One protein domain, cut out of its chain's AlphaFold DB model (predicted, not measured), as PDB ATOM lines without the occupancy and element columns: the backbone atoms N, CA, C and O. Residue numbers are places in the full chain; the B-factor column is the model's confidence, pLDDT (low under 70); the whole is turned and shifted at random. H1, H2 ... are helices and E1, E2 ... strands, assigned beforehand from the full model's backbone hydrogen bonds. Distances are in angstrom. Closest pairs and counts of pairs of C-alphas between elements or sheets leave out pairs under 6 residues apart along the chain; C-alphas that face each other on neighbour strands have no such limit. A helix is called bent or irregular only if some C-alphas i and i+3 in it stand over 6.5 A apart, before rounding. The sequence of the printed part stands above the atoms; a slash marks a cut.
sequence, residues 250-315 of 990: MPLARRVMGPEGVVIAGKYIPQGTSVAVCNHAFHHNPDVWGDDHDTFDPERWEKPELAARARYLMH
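Overview. This is residues 250 to 315 of the 990 residues of a protein of Macrophomina phaseolina (strain MS6) (UniProt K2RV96). With little regular structure, this is a loose rod: a small hairpin of E1 and E2 at one end, H2, H3 and the loop of residues 290 to 303 at the other, and H1 between. Residues 254 to 255 pair antiparallel with 274 to 275, tying the stretch before E1 to that after E2. The printed part has 66 residues, 24 of them in E1, E2, H1, H2 and H3, in that order; class mixed, radius of gyration of the C-alphas 15.1 A, spans 45 by 22 by 17 A.

Along the chain. E1 is residues 262 to 264, from C-alpha 262 at (-31.114, -1.724, -13.690), and E2 267 to 269. H1 is 279 to 283, H2 286 to 289, and H3 304 to 312, 14.4 A long, ending at C-alpha 312 (-24.854, -20.463, -14.634). H3 is only just irregular: C-alphas 308 and 311 are 6.6 A apart.

Arrangement. Hairpin E1 and E2 is antiparallel, 150 degrees between directions, with N 262 and O 269 within hydrogen-bond range at 2.8 A. H2 is close to but not clearly touching H1, closest C-alphas His 283 and Trp 289, 7.4 A, and likewise H3, closest C-alphas Trp 289 and Leu 306, 7.0 A. H1 and H3 are apart. Every O i to N i+4 pair is within range in H1, 3 of 5 in H3; H2 is too short for one.

Size, cuts and confidence. The farthest C-alphas, Pro 259 and Glu 299, are 45.1 A apart. The printed part has no cut; the link H2 to H3 is long. Residues 251 and 259 to 260 have pLDDT under 70.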
ATOM      1  N   MET A 250     -13.014 -12.108  -8.082       72.62
ATOM      2  CA  MET A 250     -13.339 -10.680  -8.081       72.62
ATOM      3  C   MET A 250     -14.683 -10.453  -8.801       72.62
ATOM      4  O   MET A 250     -14.754 -10.725 -10.001       72.62
ATOM      5  N   PRO A 251     -15.715  -9.876  -8.147       66.94
ATOM      6  CA  PRO A 251     -17.075  -9.767  -8.702       66.94
ATOM      7  C   PRO A 251     -17.242  -8.946 -10.000       66.94
ATOM      8  O   PRO A 251     -18.364  -8.798 -10.479       66.94
ATOM      9  N   LEU A 252     -16.146  -8.387 -10.543       73.94
ATOM     10  CA  LEU A 252     -16.049  -7.633 -11.800       73.94
ATOM     11  C   LEU A 252     -17.248  -6.712 -12.027       73.94
ATOM     12  O   LEU A 252     -17.990  -6.882 -12.996       73.94
ATOM     13  N   ALA A 253     -17.427  -5.734 -11.139       81.00
ATOM     14  CA  ALA A 253     -18.613  -4.895 -11.148       81.00
ATOM     15  C   ALA A 253     -18.894  -4.277 -12.531       81.00
ATOM     16  O   ALA A 253     -18.009  -3.734 -13.201       81.00
ATOM     17  N   ARG A 254     -20.145  -4.361 -12.973       85.12
ATOM     18  CA  ARG A 254     -20.684  -3.511 -14.028       85.12
ATOM     19  C   ARG A 254     -21.180  -2.256 -13.333       85.12
ATOM     20  O   ARG A 254     -22.135  -2.312 -12.560       85.12
ATOM     21  N   ARG A 255     -20.515  -1.126 -13.584       85.69
ATOM     22  CA  ARG A 255     -21.139   0.152 -13.263       85.69
ATOM     23  C   ARG A 255     -22.368   0.279 -14.146       85.69
ATOM     24  O   ARG A 255     -22.278   0.052 -15.352       85.69
ATOM     25  N   VAL A 256     -23.494   0.587 -13.534       84.12
ATOM     26  CA  VAL A 256     -24.745   0.772 -14.248       84.12
ATOM     27  C   VAL A 256     -24.668   2.145 -14.905       84.12
ATOM     28  O   VAL A 256     -24.751   3.168 -14.230       84.12
ATOM     29  N   MET A 257     -24.301   2.157 -16.188       81.56
ATOM     30  CA  MET A 257     -23.929   3.381 -16.907       81.56
ATOM     31  C   MET A 257     -25.135   4.117 -17.478       81.56
ATOM     32  O   MET A 257     -25.107   5.346 -17.542       81.56
ATOM     33  N   GLY A 258     -26.159   3.373 -17.888       73.00
ATOM     34  CA  GLY A 258     -27.396   3.956 -18.368       73.00
ATOM     35  C   GLY A 258     -28.044   4.815 -17.277       73.00
ATOM     36  O   GLY A 258     -28.006   4.404 -16.107       73.00
ATOM     37  N   PRO A 259     -28.563   6.017 -17.612       60.53
ATOM     38  CA  PRO A 259     -29.279   6.871 -16.665       60.53
ATOM     39  C   PRO A 259     -30.404   6.130 -15.959       60.53
ATOM     40  O   PRO A 259     -30.708   6.501 -14.837       60.53
ATOM     41  N   GLU A 260     -30.906   5.042 -16.551       68.12
ATOM     42  CA  GLU A 260     -31.961   4.176 -16.053       68.12
ATOM     43  C   GLU A 260     -31.599   3.252 -14.870       68.12
ATOM     44  O   GLU A 260     -32.466   2.651 -14.244       68.12
ATOM     45  N   GLY A 261     -30.330   3.067 -14.508       80.75
ATOM     46  CA  GLY A 261     -30.017   2.007 -13.539       80.75
ATOM     47  C   GLY A 261     -30.299   0.594 -14.105       80.75
ATOM     48  O   GLY A 261     -30.091   0.340 -15.287       80.75
ATOM     49  N   VAL A 262     -30.675  -0.377 -13.261       82.62
ATOM     50  CA  VAL A 262     -31.114  -1.724 -13.690       82.62
ATOM     51  C   VAL A 262     -32.027  -2.384 -12.642       82.62
ATOM     52  O   VAL A 262     -31.780  -2.243 -11.447       82.62
ATOM     53  N   VAL A 263     -33.061  -3.135 -13.049       84.69
ATOM     54  CA  VAL A 263     -33.776  -4.078 -12.158       84.69
ATOM     55  C   VAL A 263     -33.165  -5.466 -12.326       84.69
ATOM     56  O   VAL A 263     -32.975  -5.949 -13.438       84.69
ATOM     57  N   ILE A 264     -32.849  -6.129 -11.212       76.31
ATOM     58  CA  ILE A 264     -32.358  -7.510 -11.192       76.31
ATOM     59  C   ILE A 264     -33.145  -8.284 -10.138       76.31
ATOM     60  O   ILE A 264     -33.130  -7.931  -8.960       76.31
ATOM     61  N   ALA A 265     -33.838  -9.348 -10.559       72.19
ATOM     62  CA  ALA A 265     -34.679 -10.184  -9.691       72.19
ATOM     63  C   ALA A 265     -35.670  -9.367  -8.827       72.19
ATOM     64  O   ALA A 265     -35.778  -9.569  -7.618       72.19
ATOM     65  N   GLY A 266     -36.349  -8.390  -9.444       76.50
ATOM     66  CA  GLY A 266     -37.299  -7.492  -8.773       76.50
ATOM     67  C   GLY A 266     -36.665  -6.424  -7.871       76.50
ATOM     68  O   GLY A 266     -37.387  -5.623  -7.284       76.50
ATOM     69  N   LYS A 267     -35.332  -6.374  -7.754       71.50
ATOM     70  CA  LYS A 267     -34.612  -5.331  -7.014       71.50
ATOM     71  C   LYS A 267     -34.027  -4.314  -7.984       71.50
ATOM     72  O   LYS A 267     -33.152  -4.639  -8.781       71.50
ATOM     73  N   TYR A 268     -34.519  -3.086  -7.900       84.31
ATOM     74  CA  TYR A 268     -33.967  -1.937  -8.607       84.31
ATOM     75  C   TYR A 268     -32.599  -1.524  -8.036       84.31
ATOM     76  O   TYR A 268     -32.367  -1.601  -6.827       84.31
ATOM     77  N   ILE A 269     -31.703  -1.085  -8.921       83.38
ATOM     78  CA  ILE A 269     -30.347  -0.643  -8.617       83.38
ATOM     79  C   ILE A 269     -30.028   0.622  -9.455       83.38
ATOM     80  O   ILE A 269     -29.989   0.523 -10.681       83.38
ATOM     81  N   PRO A 270     -29.796   1.807  -8.850       86.12
ATOM     82  CA  PRO A 270     -29.706   3.087  -9.573       86.12
ATOM     83  C   PRO A 270     -28.471   3.239 -10.480       86.12
ATOM     84  O   PRO A 270     -27.462   2.546 -10.288       86.12
ATOM     85  N   GLN A 271     -28.514   4.204 -11.416       87.38
ATOM     86  CA  GLN A 271     -27.344   4.614 -12.211       87.38
ATOM     87  C   GLN A 271     -26.142   4.880 -11.296       87.38
ATOM     88  O   GLN A 271     -26.251   5.373 -10.175       87.38
ATOM     89  N   GLY A 272     -24.952   4.540 -11.781       82.94
ATOM     90  CA  GLY A 272     -23.699   4.834 -11.106       82.94
ATOM     91  C   GLY A 272     -23.368   3.844  -9.993       82.94
ATOM     92  O   GLY A 272     -22.198   3.790  -9.596       82.94
ATOM     93  N   THR A 273     -24.327   3.021  -9.561       87.88
ATOM     94  CA  THR A 273     -24.081   1.846  -8.720       87.88
ATOM     95  C   THR A 273     -23.181   0.858  -9.455       87.88
ATOM     96  O   THR A 273     -23.223   0.735 -10.679       87.88
ATOM     97  N   SER A 274     -22.352   0.139  -8.706       85.25
ATOM     98  CA  SER A 274     -21.449  -0.883  -9.235       85.25
ATOM     99  C   SER A 274     -21.995  -2.268  -8.894       85.25
ATOM    100  O   SER A 274     -21.701  -2.810  -7.832       85.25
ATOM    101  N   VAL A 275     -22.808  -2.831  -9.790       85.81
ATOM    102  CA  VAL A 275     -23.448  -4.145  -9.620       85.81
ATOM    103  C   VAL A 275     -22.447  -5.250  -9.893       85.81
ATOM    104  O   VAL A 275     -21.815  -5.275 -10.948       85.81
ATOM    105  N   ALA A 276     -22.308  -6.185  -8.960       84.31
ATOM    106  CA  ALA A 276     -21.289  -7.217  -9.025       84.31
ATOM    107  C   ALA A 276     -21.818  -8.521  -8.418       84.31
ATOM    108  O   ALA A 276     -22.419  -8.500  -7.346       84.31
ATOM    109  N   VAL A 277     -21.588  -9.653  -9.085       83.25
ATOM    110  CA  VAL A 277     -21.988 -10.975  -8.575       83.25
ATOM    111  C   VAL A 277     -20.743 -11.681  -8.059       83.25
ATOM    112  O   VAL A 277     -19.796 -11.902  -8.813       83.25
ATOM    113  N   CYS A 278     -20.730 -12.037  -6.774       86.19
ATOM    114  CA  CYS A 278     -19.694 -12.911  -6.236       86.19
ATOM    115  C   CYS A 278     -19.927 -14.325  -6.778       86.19
ATOM    116  O   CYS A 278     -20.813 -15.044  -6.319       86.19
ATOM    117  N   ASN A 279     -19.149 -14.698  -7.793       86.62
ATOM    118  CA  ASN A 279     -19.275 -15.985  -8.468       86.62
ATOM    119  C   ASN A 279     -19.054 -17.163  -7.513       86.62
ATOM    120  O   ASN A 279     -19.842 -18.094  -7.548       86.62
ATOM    121  N   HIS A 280     -18.068 -17.066  -6.617       85.38
ATOM    122  CA  HIS A 280     -17.827 -18.025  -5.541       85.38
ATOM    123  C   HIS A 280     -19.093 -18.218  -4.686       85.38
ATOM    124  O   HIS A 280     -19.667 -19.299  -4.703       85.38
ATOM    125  N   ALA A 281     -19.631 -17.166  -4.056       86.69
ATOM    126  CA  ALA A 281     -20.853 -17.278  -3.248       86.69
ATOM    127  C   ALA A 281     -22.065 -17.837  -4.030       86.69
ATOM    128  O   ALA A 281     -22.880 -18.563  -3.471       86.69
ATOM    129  N   PHE A 282     -22.174 -17.553  -5.332       89.31
ATOM    130  CA  PHE A 282     -23.207 -18.142  -6.190       89.31
ATOM    131  C   PHE A 282     -22.941 -19.622  -6.550       89.31
ATOM    132  O   PHE A 282     -23.878 -20.401  -6.729       89.31
ATOM    133  N   HIS A 283     -21.677 -20.037  -6.662       89.62
ATOM    134  CA  HIS A 283     -21.274 -21.431  -6.894       89.62
ATOM    135  C   HIS A 283     -21.395 -22.316  -5.645       89.62
ATOM    136  O   HIS A 283     -21.472 -23.535  -5.794       89.62
ATOM    137  N   HIS A 284     -21.495 -21.704  -4.461       87.62
ATOM    138  CA  HIS A 284     -21.724 -22.338  -3.154       87.62
ATOM    139  C   HIS A 284     -23.119 -22.045  -2.571       87.62
ATOM    140  O   HIS A 284     -23.303 -22.066  -1.359       87.62
ATOM    141  N   ASN A 285     -24.114 -21.736  -3.413       88.50
ATOM    142  CA  ASN A 285     -25.491 -21.580  -2.941       88.50
ATOM    143  C   ASN A 285     -26.221 -22.950  -2.907       88.50
ATOM    144  O   ASN A 285     -26.407 -23.526  -3.990       88.50
ATOM    145  N   PRO A 286     -26.687 -23.450  -1.738       90.00
ATOM    146  CA  PRO A 286     -27.467 -24.690  -1.637       90.00
ATOM    147  C   PRO A 286     -28.717 -24.695  -2.526       90.00
ATOM    148  O   PRO A 286     -28.946 -25.674  -3.238       90.00
ATOM    149  N   ASP A 287     -29.460 -23.582  -2.606       89.56
ATOM    150  CA  ASP A 287     -30.671 -23.457  -3.439       89.56
ATOM    151  C   ASP A 287     -30.390 -23.770  -4.924       89.56
ATOM    152  O   ASP A 287     -31.255 -24.227  -5.679       89.56
ATOM    153  N   VAL A 288     -29.156 -23.500  -5.367       89.00
ATOM    154  CA  VAL A 288     -28.726 -23.614  -6.765       89.00
ATOM    155  C   VAL A 288     -28.014 -24.939  -7.040       89.00
ATOM    156  O   VAL A 288     -28.134 -25.444  -8.159       89.00
ATOM    157  N   TRP A 289     -27.328 -25.540  -6.064       88.75
ATOM    158  CA  TRP A 289     -26.451 -26.700  -6.301       88.75
ATOM    159  C   TRP A 289     -26.801 -27.974  -5.523       88.75
ATOM    160  O   TRP A 289     -26.295 -29.025  -5.913       88.75
ATOM    161  N   GLY A 290     -27.704 -27.901  -4.538       87.94
ATOM    162  CA  GLY A 290     -28.071 -28.992  -3.625       87.94
ATOM    163  C   GLY A 290     -27.380 -28.874  -2.262       87.94
ATOM    164  O   GLY A 290     -26.437 -28.102  -2.109       87.94
ATOM    165  N   ASP A 291     -27.819 -29.657  -1.273       87.62
ATOM    166  CA  ASP A 291     -27.203 -29.693   0.070       87.62
ATOM    167  C   ASP A 291     -25.727 -30.149   0.028       87.62
ATOM    168  O   ASP A 291     -24.928 -29.816   0.897       87.62
ATOM    169  N   ASP A 292     -25.345 -30.869  -1.032       86.69
ATOM    170  CA  ASP A 292     -23.977 -31.280  -1.349       86.69
ATOM    171  C   ASP A 292     -23.155 -30.173  -2.054       86.69
ATOM    172  O   ASP A 292     -22.097 -30.466  -2.616       86.69
ATOM    173  N   HIS A 293     -23.591 -28.902  -2.053       87.19
ATOM    174  CA  HIS A 293     -22.912 -27.798  -2.758       87.19
ATOM    175  C   HIS A 293     -21.433 -27.635  -2.375       87.19
ATOM    176  O   HIS A 293     -20.612 -27.319  -3.238       87.19
ATOM    177  N   ASP A 294     -21.063 -27.919  -1.129       86.38
ATOM    178  CA  ASP A 294     -19.676 -27.852  -0.655       86.38
ATOM    179  C   ASP A 294     -18.968 -29.221  -0.681       86.38
ATOM    180  O   ASP A 294     -18.035 -29.476   0.072       86.38
ATOM    181  N   THR A 295     -19.376 -30.097  -1.604       87.75
ATOM    182  CA  THR A 295     -18.663 -31.327  -1.991       87.75
ATOM    183  C   THR A 295     -18.126 -31.218  -3.419       87.75
ATOM    184  O   THR A 295     -18.834 -30.759  -4.318       87.75
ATOM    185  N   PHE A 296     -16.889 -31.675  -3.648       90.69
ATOM    186  CA  PHE A 296     -16.332 -31.868  -4.990       90.69
ATOM    187  C   PHE A 296     -16.928 -33.142  -5.606       90.69
ATOM    188  O   PHE A 296     -16.412 -34.238  -5.408       90.69
ATOM    189  N   ASP A 297     -18.042 -32.992  -6.323       91.62
ATOM    190  CA  ASP A 297     -18.767 -34.088  -6.972       91.62
ATOM    191  C   ASP A 297     -18.753 -33.903  -8.508       91.62
ATOM    192  O   ASP A 297     -19.479 -33.060  -9.037       91.62
ATOM    193  N   PRO A 298     -17.936 -34.662  -9.263       94.75
ATOM    194  CA  PRO A 298     -18.011 -34.695 -10.724       94.75
ATOM    195  C   PRO A 298     -19.290 -35.373 -11.250       94.75
ATOM    196  O   PRO A 298     -19.813 -34.977 -12.294       94.75
ATOM    197  N   GLU A 299     -19.835 -36.348 -10.522       93.75
ATOM    198  CA  GLU A 299     -21.051 -37.097 -10.884       93.75
ATOM    199  C   GLU A 299     -22.315 -36.229 -10.723       93.75
ATOM    200  O   GLU A 299     -23.351 -36.482 -11.344       93.75
ATOM    201  N   ARG A 300     -22.197 -35.083 -10.035       91.50
ATOM    202  CA  ARG A 300     -23.132 -33.944 -10.077       91.50
ATOM    203  C   ARG A 300     -23.564 -33.595 -11.497       91.50
ATOM    204  O   ARG A 300     -24.704 -33.197 -11.717       91.50
ATOM    205  N   TRP A 301     -22.661 -33.735 -12.465       93.75
ATOM    206  CA  TRP A 301     -22.900 -33.403 -13.869       93.75
ATOM    207  C   TRP A 301     -23.547 -34.537 -14.679       93.75
ATOM    208  O   TRP A 301     -23.878 -34.311 -15.843       93.75
ATOM    209  N   GLU A 302     -23.752 -35.715 -14.084       91.38
ATOM    210  CA  GLU A 302     -24.583 -36.803 -14.626       91.38
ATOM    211  C   GLU A 302     -26.070 -36.588 -14.273       91.38
ATOM    212  O   GLU A 302     -26.949 -36.902 -15.075       91.38
ATOM    213  N   LYS A 303     -26.359 -35.959 -13.119       88.88
ATOM    214  CA  LYS A 303     -27.705 -35.559 -12.661       88.88
ATOM    215  C   LYS A 303     -28.302 -34.519 -13.653       88.88
ATOM    216  O   LYS A 303     -27.842 -33.372 -13.653       88.88
ATOM    217  N   PRO A 304     -29.325 -34.832 -14.489       86.12
ATOM    218  CA  PRO A 304     -29.686 -33.991 -15.646       86.12
ATOM    219  C   PRO A 304     -30.115 -32.555 -15.309       86.12
ATOM    220  O   PRO A 304     -29.799 -31.615 -16.042       86.12
ATOM    221  N   GLU A 305     -30.791 -32.358 -14.176       83.69
ATOM    222  CA  GLU A 305     -31.196 -31.026 -13.719       83.69
ATOM    223  C   GLU A 305     -30.000 -30.135 -13.364       83.69
ATOM    224  O   GLU A 305     -29.993 -28.949 -13.695       83.69
ATOM    225  N   LEU A 306     -28.967 -30.695 -12.725       81.94
ATOM    226  CA  LEU A 306     -27.751 -29.964 -12.360       81.94
ATOM    227  C   LEU A 306     -26.834 -29.782 -13.576       81.94
ATOM    228  O   LEU A 306     -26.258 -28.706 -13.755       81.94
ATOM    229  N   ALA A 307     -26.794 -30.759 -14.488       83.62
ATOM    230  CA  ALA A 307     -26.173 -30.607 -15.802       83.62
ATOM    231  C   ALA A 307     -26.742 -29.394 -16.564       83.62
ATOM    232  O   ALA A 307     -25.980 -28.594 -17.109       83.62
ATOM    233  N   ALA A 308     -28.062 -29.178 -16.520       84.19
ATOM    234  CA  ALA A 308     -28.694 -27.995 -17.102       84.19
ATOM    235  C   ALA A 308     -28.309 -26.681 -16.386       84.19
ATOM    236  O   ALA A 308     -28.235 -25.632 -17.039       84.19
ATOM    237  N   ARG A 309     -28.027 -26.711 -15.073       88.19
ATOM    238  CA  ARG A 309     -27.552 -25.551 -14.282       88.19
ATOM    239  C   ARG A 309     -26.107 -25.145 -14.610       88.19
ATOM    240  O   ARG A 309     -25.727 -24.016 -14.304       88.19
ATOM    241  N   ALA A 310     -25.333 -25.964 -15.335       85.75
ATOM    242  CA  ALA A 310     -23.978 -25.617 -15.790       85.75
ATOM    243  C   ALA A 310     -23.902 -24.290 -16.582       85.75
ATOM    244  O   ALA A 310     -22.868 -23.621 -16.573       85.75
ATOM    245  N   ARG A 311     -25.006 -23.857 -17.211       85.69
ATOM    246  CA  ARG A 311     -25.137 -22.541 -17.875       85.69
ATOM    247  C   ARG A 311     -24.889 -21.339 -16.951       85.69
ATOM    248  O   ARG A 311     -24.530 -20.269 -17.434       85.69
ATOM    249  N   TYR A 312     -25.059 -21.508 -15.639       86.88
ATOM    250  CA  TYR A 312     -24.854 -20.463 -14.634       86.88
ATOM    251  C   TYR A 312     -23.402 -20.386 -14.114       86.88
ATOM    252  O   TYR A 312     -23.079 -19.531 -13.286       86.88
ATOM    253  N   LEU A 313     -22.492 -21.244 -14.598       89.81
ATOM    254  CA  LEU A 313     -21.089 -21.278 -14.173       89.81
ATOM    255  C   LEU A 313     -20.272 -20.092 -14.721       89.81
ATOM    256  O   LEU A 313     -19.482 -20.209 -15.655       89.81
ATOM    257  N   MET A 314     -20.419 -18.933 -14.086       89.06
ATOM    258  CA  MET A 314     -19.745 -17.675 -14.433       89.06
ATOM    259  C   MET A 314     -18.235 -17.596 -14.084       89.06
ATOM    260  O   MET A 314     -17.715 -16.504 -13.868       89.06
ATOM    261  N   HIS A 315     -17.491 -18.709 -14.048       89.00
ATOM    262  CA  HIS A 315     -16.038 -18.709 -13.762       89.00
ATOM    263  C   HIS A 315     -15.200 -18.011 -14.854       89.00
ATOM    264  O   HIS A 315     -14.150 -17.449 -14.560       89.00
TER     265      HIS A 315